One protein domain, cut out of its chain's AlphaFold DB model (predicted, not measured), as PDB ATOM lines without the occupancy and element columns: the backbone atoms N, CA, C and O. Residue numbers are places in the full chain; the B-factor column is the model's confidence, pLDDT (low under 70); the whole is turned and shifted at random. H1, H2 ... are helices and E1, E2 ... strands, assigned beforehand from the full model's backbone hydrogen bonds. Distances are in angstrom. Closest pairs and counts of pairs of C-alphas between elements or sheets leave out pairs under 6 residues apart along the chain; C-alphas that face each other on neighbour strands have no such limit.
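This is residues 138 to 202 of the 203 residues of an uncharacterized protein of Candidatus Komeilibacteria bacterium RIFOXYC1_FULL_37_11 (UniProt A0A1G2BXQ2). Little regular structure: loops make most of this small domain, round a short-stranded, twisted sheet with the hairpin E3 and E4 as its longest part and one short helix, H1, over one face. The printed part has 65 residues, 25 in named elements E1, H1, E2, E3, E4, class mixed. The sheet runs E2 E1 E3 E4, antiparallel. The whole is compact, radius of gyration of the C-alphas 10.4 A, spanning 32 by 24 by 15 A.

After residues 138 to 153 come E1, residues 154 to 156, from (119.314, 143.673, 170.808), H1, 159 to 164, and E2, 175 to 177. E3, 187 to 192, measures 16.9 A; E4, 195 to 201, 18.0 A, ends at (122.593, 129.280, 168.040).

Within hydrogen-bond range are N 176 and O 155 of E2 and E1, 2.7 A, N 156 and O 189 of E1 and E3, 2.9 A, and N 188 and O 200 of hairpin E3 and E4, 2.8 A. Residues 143 to 144 pair antiparallel with 175 to 176. H1, every O i to N i+4 pair within range, is on the sheet, height 8.6 A; closest C-alphas are Ile 162 and Ala 189, 5.5 A.

The printed part has no cut and no long link. No printed residue is under 70.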
ATOM      1  N   THR A 138     115.106 149.067 160.203       91.75
ATOM      2  CA  THR A 138     115.797 150.288 159.756       91.75
ATOM      3  C   THR A 138     116.871 150.761 160.730       91.75
ATOM      4  O   THR A 138     117.685 151.617 160.382       91.75
ATOM      5  N   ASP A 139     116.903 150.197 161.935       93.19
ATOM      6  CA  ASP A 139     117.850 150.516 163.002       93.19
ATOM      7  C   ASP A 139     118.978 149.484 163.153       93.19
ATOM      8  O   ASP A 139     119.737 149.532 164.123       93.19
ATOM      9  N   ALA A 140     119.133 148.597 162.168       92.81
ATOM     10  CA  ALA A 140     120.218 147.631 162.073       92.81
ATOM     11  C   ALA A 140     121.587 148.267 162.370       92.81
ATOM     12  O   ALA A 140     121.963 149.288 161.788       92.81
ATOM     13  N   GLY A 141     122.365 147.654 163.263       92.81
ATOM     14  CA  GLY A 141     123.704 148.152 163.594       92.81
ATOM     15  C   GLY A 141     123.744 149.252 164.664       92.81
ATOM     16  O   GLY A 141     124.832 149.603 165.125       92.81
ATOM     17  N   LYS A 142     122.596 149.789 165.092       95.00
ATOM     18  CA  LYS A 142     122.521 150.763 166.187       95.00
ATOM     19  C   LYS A 142     122.877 150.102 167.520       95.00
ATOM     20  O   LYS A 142     122.431 148.996 167.804       95.00
ATOM     21  N   GLU A 143     123.657 150.792 168.348       95.81
ATOM     22  CA  GLU A 143     123.976 150.335 169.703       95.81
ATOM     23  C   GLU A 143     122.725 150.365 170.595       95.81
ATOM     24  O   GLU A 143     121.947 151.321 170.552       95.81
ATOM     25  N   CYS A 144     122.538 149.321 171.401       95.50
ATOM     26  CA  CYS A 144     121.370 149.155 172.260       95.50
ATOM     27  C   CYS A 144     121.749 148.561 173.618       95.50
ATOM     28  O   CYS A 144     122.677 147.756 173.733       95.50
ATOM     29  N   SER A 145     121.015 148.945 174.662       95.38
ATOM     30  CA  SER A 145     121.129 148.315 175.988       95.38
ATOM     31  C   SER A 145     120.001 147.322 176.278       95.38
ATOM     32  O   SER A 145     120.106 146.506 177.192       95.38
ATOM     33  N   ASP A 146     118.927 147.363 175.494       93.19
ATOM     34  CA  ASP A 146     117.751 146.519 175.658       93.19
ATOM     35  C   ASP A 146     117.079 146.280 174.301       93.19
ATOM     36  O   ASP A 146     117.138 147.133 173.415       93.19
ATOM     37  N   GLY A 147     116.401 145.139 174.143       88.81
ATOM     38  CA  GLY A 147     115.620 144.833 172.938       88.81
ATOM     39  C   GLY A 147     114.549 145.880 172.633       88.81
ATOM     40  O   GLY A 147     114.285 146.152 171.472       88.81
ATOM     41  N   LYS A 148     114.007 146.550 173.658       90.44
ATOM     42  CA  LYS A 148     113.029 147.638 173.494       90.44
ATOM     43  C   LYS A 148     113.589 148.886 172.817       90.44
ATOM     44  O   LYS A 148     112.832 149.817 172.596       90.44
ATOM     45  N   GLU A 149     114.893 148.978 172.580       91.75
ATOM     46  CA  GLU A 149     115.509 150.100 171.860       91.75
ATOM     47  C   GLU A 149     115.655 149.831 170.356       91.75
ATOM     48  O   GLU A 149     116.100 150.733 169.629       91.75
ATOM     49  N   CYS A 150     115.290 148.613 169.934       92.31
ATOM     50  CA  CYS A 150     115.397 148.097 168.582       92.31
ATOM     51  C   CYS A 150     114.022 147.718 168.018       92.31
ATOM     52  O   CYS A 150     113.146 147.279 168.759       92.31
ATOM     53  N   GLN A 151     113.861 147.801 166.700       91.62
ATOM     54  CA  GLN A 151     112.696 147.260 165.988       91.62
ATOM     55  C   GLN A 151     112.670 145.726 165.979       91.62
ATOM     56  O   GLN A 151     111.607 145.124 165.845       91.62
ATOM     57  N   GLY A 152     113.842 145.099 166.098       91.62
ATOM     58  CA  GLY A 152     114.005 143.656 166.244       91.62
ATOM     59  C   GLY A 152     114.615 143.294 167.597       91.62
ATOM     60  O   GLY A 152     114.059 143.574 168.656       91.62
ATOM     61  N   PHE A 153     115.781 142.657 167.575       91.50
ATOM     62  CA  PHE A 153     116.461 142.179 168.775       91.50
ATOM     63  C   PHE A 153     117.709 143.000 169.081       91.50
ATOM     64  O   PHE A 153     118.428 143.401 168.173       91.50
ATOM     65  N   CYS A 154     118.019 143.168 170.365       94.38
ATOM     66  CA  CYS A 154     119.314 143.673 170.808       94.38
ATOM     67  C   CYS A 154     120.235 142.493 171.131       94.38
ATOM     68  O   CYS A 154     119.924 141.700 172.027       94.38
ATOM     69  N   PHE A 155     121.353 142.349 170.417       93.50
ATOM     70  CA  PHE A 155     122.261 141.220 170.609       93.50
ATOM     71  C   PHE A 155     123.740 141.574 170.471       93.50
ATOM     72  O   PHE A 155     124.107 142.642 170.001       93.50
ATOM     73  N   VAL A 156     124.618 140.655 170.867       92.94
ATOM     74  CA  VAL A 156     126.075 140.795 170.742       92.94
ATOM     75  C   VAL A 156     126.609 139.743 169.774       92.94
ATOM     76  O   VAL A 156     126.333 138.559 169.950       92.94
ATOM     77  N   GLU A 157     127.426 140.159 168.800       84.00
ATOM     78  CA  GLU A 157     128.112 139.249 167.859       84.00
ATOM     79  C   GLU A 157     129.522 138.825 168.323       84.00
ATOM     80  O   GLU A 157     130.157 137.964 167.712       84.00
ATOM     81  N   SER A 158     130.048 139.419 169.402       87.38
ATOM     82  CA  SER A 158     131.379 139.085 169.925       87.38
ATOM     83  C   SER A 158     131.428 137.644 170.436       87.38
ATOM     84  O   SER A 158     130.849 137.329 171.474       87.38
ATOM     85  N   ALA A 159     132.177 136.780 169.745       85.12
ATOM     86  CA  ALA A 159     132.357 135.374 170.113       85.12
ATOM     87  C   ALA A 159     132.871 135.179 171.552       85.12
ATOM     88  O   ALA A 159     132.472 134.228 172.223       85.12
ATOM     89  N   GLU A 160     133.714 136.090 172.049       86.94
ATOM     90  CA  GLU A 160     134.201 136.057 173.430       86.94
ATOM     91  C   GLU A 160     133.050 136.253 174.423       86.94
ATOM     92  O   GLU A 160     132.883 135.448 175.342       86.94
ATOM     93  N   ILE A 161     132.213 137.268 174.194       85.69
ATOM     94  CA  ILE A 161     131.058 137.560 175.047       85.69
ATOM     95  C   ILE A 161     130.013 136.452 174.914       85.69
ATOM     96  O   ILE A 161     129.517 135.967 175.923       85.69
ATOM     97  N   ILE A 162     129.730 135.977 173.696       86.38
ATOM     98  CA  ILE A 162     128.783 134.880 173.445       86.38
ATOM     99  C   ILE A 162     129.222 133.594 174.161       86.38
ATOM    100  O   ILE A 162     128.386 132.858 174.683       86.38
ATOM    101  N   SER A 163     130.527 133.306 174.217       84.94
ATOM    102  CA  SER A 163     131.041 132.121 174.918       84.94
ATOM    103  C   SER A 163     130.811 132.176 176.433       84.94
ATOM    104  O   SER A 163     130.619 131.132 177.056       84.94
ATOM    105  N   GLN A 164     130.777 133.387 176.997       83.31
ATOM    106  CA  GLN A 164     130.547 133.662 178.417       83.31
ATOM    107  C   GLN A 164     129.071 133.927 178.740       83.31
ATOM    108  O   GLN A 164     128.686 133.870 179.906       83.31
ATOM    109  N   ALA A 165     128.249 134.212 177.726       80.81
ATOM    110  CA  ALA A 165     126.824 134.468 177.857       80.81
ATOM    111  C   ALA A 165     126.087 133.186 178.268       80.81
ATOM    112  O   ALA A 165     125.637 132.388 177.441       80.81
ATOM    113  N   ASP A 166     125.967 133.006 179.577       76.50
ATOM    114  CA  ASP A 166     125.163 131.980 180.226       76.50
ATOM    115  C   ASP A 166     124.082 132.669 181.072       76.50
ATOM    116  O   ASP A 166     124.311 133.721 181.673       76.50
ATOM    117  N   LEU A 167     122.904 132.053 181.156       72.00
ATOM    118  CA  LEU A 167     121.818 132.478 182.041       72.00
ATOM    119  C   LEU A 167     122.279 132.568 183.504       72.00
ATOM    120  O   LEU A 167     121.784 133.397 184.266       72.00
ATOM    121  N   SER A 168     123.250 131.736 183.888       78.25
ATOM    122  CA  SER A 168     123.806 131.690 185.245       78.25
ATOM    123  C   SER A 168     124.877 132.755 185.513       78.25
ATOM    124  O   SER A 168     125.301 132.930 186.655       78.25
ATOM    125  N   SER A 169     125.375 133.444 184.484       80.75
ATOM    126  CA  SER A 169     126.467 134.421 184.596       80.75
ATOM    127  C   SER A 169     126.326 135.510 183.529       80.75
ATOM    128  O   SER A 169     127.046 135.506 182.532       80.75
ATOM    129  N   PRO A 170     125.388 136.454 183.723       84.62
ATOM    130  CA  PRO A 170     125.153 137.521 182.766       84.62
ATOM    131  C   PRO A 170     126.352 138.476 182.707       84.62
ATOM    132  O   PRO A 170     126.768 139.040 183.722       84.62
ATOM    133  N   VAL A 171     126.875 138.697 181.505       90.25
ATOM    134  CA  VAL A 171     127.967 139.636 181.236       90.25
ATOM    135  C   VAL A 171     127.372 141.011 180.955       90.25
ATOM    136  O   VAL A 171     126.444 141.131 180.155       90.25
ATOM    137  N   SER A 172     127.882 142.056 181.612       91.69
ATOM    138  CA  SER A 172     127.459 143.427 181.312       91.69
ATOM    139  C   SER A 172     128.101 143.894 180.011       91.69
ATOM    140  O   SER A 172     129.320 143.833 179.863       91.69
ATOM    141  N   THR A 173     127.274 144.313 179.061       93.38
ATOM    142  CA  THR A 173     127.714 144.688 177.719       93.38
ATOM    143  C   THR A 173     126.644 145.512 177.008       93.38
ATOM    144  O   THR A 173     125.482 145.515 177.420       93.38
ATOM    145  N   MET A 174     127.051 146.190 175.941       94.56
ATOM    146  CA  MET A 174     126.151 146.833 174.991       94.56
ATOM    147  C   MET A 174     125.940 145.894 173.806       94.56
ATOM    148  O   MET A 174     126.860 145.188 173.388       94.56
ATOM    149  N   GLY A 175     124.716 145.865 173.299       94.62
ATOM    150  CA  GLY A 175     124.350 145.118 172.109       94.62
ATOM    151  C   GLY A 175     124.257 146.005 170.878       94.62
ATOM    152  O   GLY A 175     124.529 147.205 170.903       94.62
ATOM    153  N   ILE A 176     123.845 145.371 169.794       95.06
ATOM    154  CA  ILE A 176     123.588 145.957 168.492       95.06
ATOM    155  C   ILE A 176     122.199 145.487 168.046       95.06
ATOM    156  O   ILE A 176     121.844 144.322 168.250       95.06
ATOM    157  N   CYS A 177     121.411 146.390 167.466       94.81
ATOM    158  CA  CYS A 177     120.104 146.066 166.910       94.81
ATOM    159  C   CYS A 177     120.239 145.150 165.688       94.81
ATOM    160  O   CYS A 177     121.077 145.385 164.807       94.81
ATOM    161  N   SER A 178     119.398 144.114 165.647       93.12
ATOM    162  CA  SER A 178     119.303 143.157 164.548       93.12
ATOM    163  C   SER A 178     118.928 143.842 163.244       93.12
ATOM    164  O   SER A 178     118.279 144.882 163.256       93.12
ATOM    165  N   ASP A 179     119.322 143.242 162.123       93.06
ATOM    166  CA  ASP A 179     118.954 143.682 160.772       93.06
ATOM    167  C   ASP A 179     117.553 143.239 160.339       93.06
ATOM    168  O   ASP A 179     117.044 143.652 159.294       93.06
ATOM    169  N   SER A 180     116.940 142.364 161.129       91.44
ATOM    170  CA  SER A 180     115.716 141.678 160.772       91.44
ATOM    171  C   SER A 180     114.948 141.188 162.003       91.44
ATOM    172  O   SER A 180     115.495 141.135 163.114       91.44
ATOM    173  N   THR A 181     113.664 140.870 161.825       90.38
ATOM    174  CA  THR A 181     112.762 140.400 162.894       90.38
ATOM    175  C   THR A 181     112.902 138.916 163.197       90.38
ATOM    176  O   THR A 181     112.312 138.439 164.165       90.38
ATOM    177  N   VAL A 182     113.692 138.184 162.410       89.12
ATOM    178  CA  VAL A 182     113.998 136.772 162.633       89.12
ATOM    179  C   VAL A 182     115.509 136.579 162.729       89.12
ATOM    180  O   VAL A 182     116.265 136.926 161.827       89.12
ATOM    181  N   VAL A 183     115.971 135.975 163.824       85.81
ATOM    182  CA  VAL A 183     117.393 135.648 164.001       85.81
ATOM    183  C   VAL A 183     117.742 134.429 163.143       85.81
ATOM    184  O   VAL A 183     117.097 133.390 163.257       85.81
ATOM    185  N   THR A 184     118.779 134.523 162.304       81.06
ATOM    186  CA  THR A 184     119.195 133.424 161.414       81.06
ATOM    187  C   THR A 184     120.711 133.190 161.417       81.06
ATOM    188  O   THR A 184     121.498 134.123 161.561       81.06
ATOM    189  N   GLY A 185     121.126 131.927 161.256       72.94
ATOM    190  CA  GLY A 185     122.453 131.518 160.768       72.94
ATOM    191  C   GLY A 185     123.685 131.785 161.645       72.94
ATOM    192  O   GLY A 185     124.803 131.538 161.187       72.94
ATOM    193  N   LYS A 186     123.547 132.311 162.870       80.94
ATOM    194  CA  LYS A 186     124.683 132.552 163.779       80.94
ATOM    195  C   LYS A 186     124.333 132.276 165.240       80.94
ATOM    196  O   LYS A 186     123.191 132.420 165.669       80.94
ATOM    197  N   CYS A 187     125.363 131.944 166.020       87.25
ATOM    198  CA  CYS A 187     125.308 132.051 167.475       87.25
ATOM    199  C   CYS A 187     125.313 133.522 167.884       87.25
ATOM    200  O   CYS A 187     126.233 134.255 167.529       87.25
ATOM    201  N   THR A 188     124.324 133.928 168.667       90.31
ATOM    202  CA  THR A 188     124.191 135.286 169.188       90.31
ATOM    203  C   THR A 188     123.761 135.262 170.652       90.31
ATOM    204  O   THR A 188     123.211 134.264 171.124       90.31
ATOM    205  N   ALA A 189     124.022 136.338 171.390       92.62
ATOM    206  CA  ALA A 189     123.566 136.501 172.769       92.62
ATOM    207  C   ALA A 189     122.704 137.756 172.902       92.62
ATOM    208  O   ALA A 189     123.142 138.842 172.530       92.62
ATOM    209  N   PHE A 190     121.497 137.614 173.449       92.56
ATOM    210  CA  PHE A 190     120.562 138.730 173.615       92.56
ATOM    211  C   PHE A 190     120.970 139.629 174.777       92.56
ATOM    212  O   PHE A 190     121.476 139.134 175.785       92.56
ATOM    213  N   VAL A 191     120.703 140.930 174.671       94.25
ATOM    214  CA  VAL A 191     120.983 141.920 175.718       94.25
ATOM    215  C   VAL A 191     119.676 142.494 176.263       94.25
ATOM    216  O   VAL A 191     118.827 142.970 175.511       94.25
ATOM    217  N   ILE A 192     119.517 142.438 177.585       92.56
ATOM    218  CA  ILE A 192     118.374 142.991 178.321       92.56
ATOM    219  C   ILE A 192     118.923 143.789 179.503       92.56
ATOM    220  O   ILE A 192     119.680 143.255 180.320       92.56
ATOM    221  N   GLY A 193     118.571 145.072 179.596       92.06
ATOM    222  CA  GLY A 193     119.071 145.972 180.639       92.06
ATOM    223  C   GLY A 193     120.604 146.030 180.759       92.06
ATOM    224  O   GLY A 193     121.135 146.017 181.873       92.06
ATOM    225  N   GLY A 194     121.321 146.038 179.631       93.50
ATOM    226  CA  GLY A 194     122.784 146.134 179.548       93.50
ATOM    227  C   GLY A 194     123.528 144.862 179.963       93.50
ATOM    228  O   GLY A 194     124.692 144.925 180.381       93.50
ATOM    229  N   LYS A 195     122.849 143.709 179.933       93.38
ATOM    230  CA  LYS A 195     123.402 142.404 180.310       93.38
ATOM    231  C   LYS A 195     122.963 141.300 179.359       93.38
ATOM    232  O   LYS A 195     121.832 141.306 178.884       93.38
ATOM    233  N   THR A 196     123.824 140.310 179.145       93.12
ATOM    234  CA  THR A 196     123.478 139.134 178.336       93.12
ATOM    235  C   THR A 196     122.394 138.289 179.016       93.12
ATOM    236  O   THR A 196     122.537 137.941 180.188       93.12
ATOM    237  N   SER A 197     121.353 137.896 178.280       89.38
ATOM    238  CA  SER A 197     120.215 137.095 178.762       89.38
ATOM    239  C   SER A 197     120.226 135.649 178.233       89.38
ATOM    240  O   SER A 197     119.195 134.990 178.138       89.38
ATOM    241  N   GLY A 198     121.411 135.135 177.894       84.62
ATOM    242  CA  GLY A 198     121.608 133.812 177.299       84.62
ATOM    243  C   GLY A 198     121.962 133.880 175.814       84.62
ATOM    244  O   GLY A 198     121.949 134.951 175.202       84.62
ATOM    245  N   LYS A 199     122.316 132.722 175.249       88.62
ATOM    246  CA  LYS A 199     122.745 132.577 173.855       88.62
ATOM    247  C   LYS A 199     121.798 131.692 173.055       88.62
ATOM    248  O   LYS A 199     121.287 130.700 173.572       88.62
ATOM    249  N   LEU A 200     121.627 132.029 171.785       85.94
ATOM    250  CA  LEU A 200     120.864 131.278 170.802       85.94
ATOM    251  C   LEU A 200     121.766 130.993 169.603       85.94
ATOM    252  O   LEU A 200     122.362 131.910 169.047       85.94
ATOM    253  N   CYS A 201     121.870 129.724 169.225       85.56
ATOM    254  CA  CYS A 201     122.593 129.280 168.040       85.56
ATOM    255  C   CYS A 201     121.594 128.617 167.101       85.56
ATOM    256  O   CYS A 201     120.977 127.620 167.477       85.56
ATOM    257  N   ILE A 202     121.423 129.205 165.922       79.56
ATOM    258  CA  ILE A 202     120.582 128.671 164.853       79.56
ATOM    259  C   ILE A 202     121.518 128.285 163.709       79.56
ATOM    260  O   ILE A 202     122.253 129.145 163.218       79.56
TER     261      ILE A 202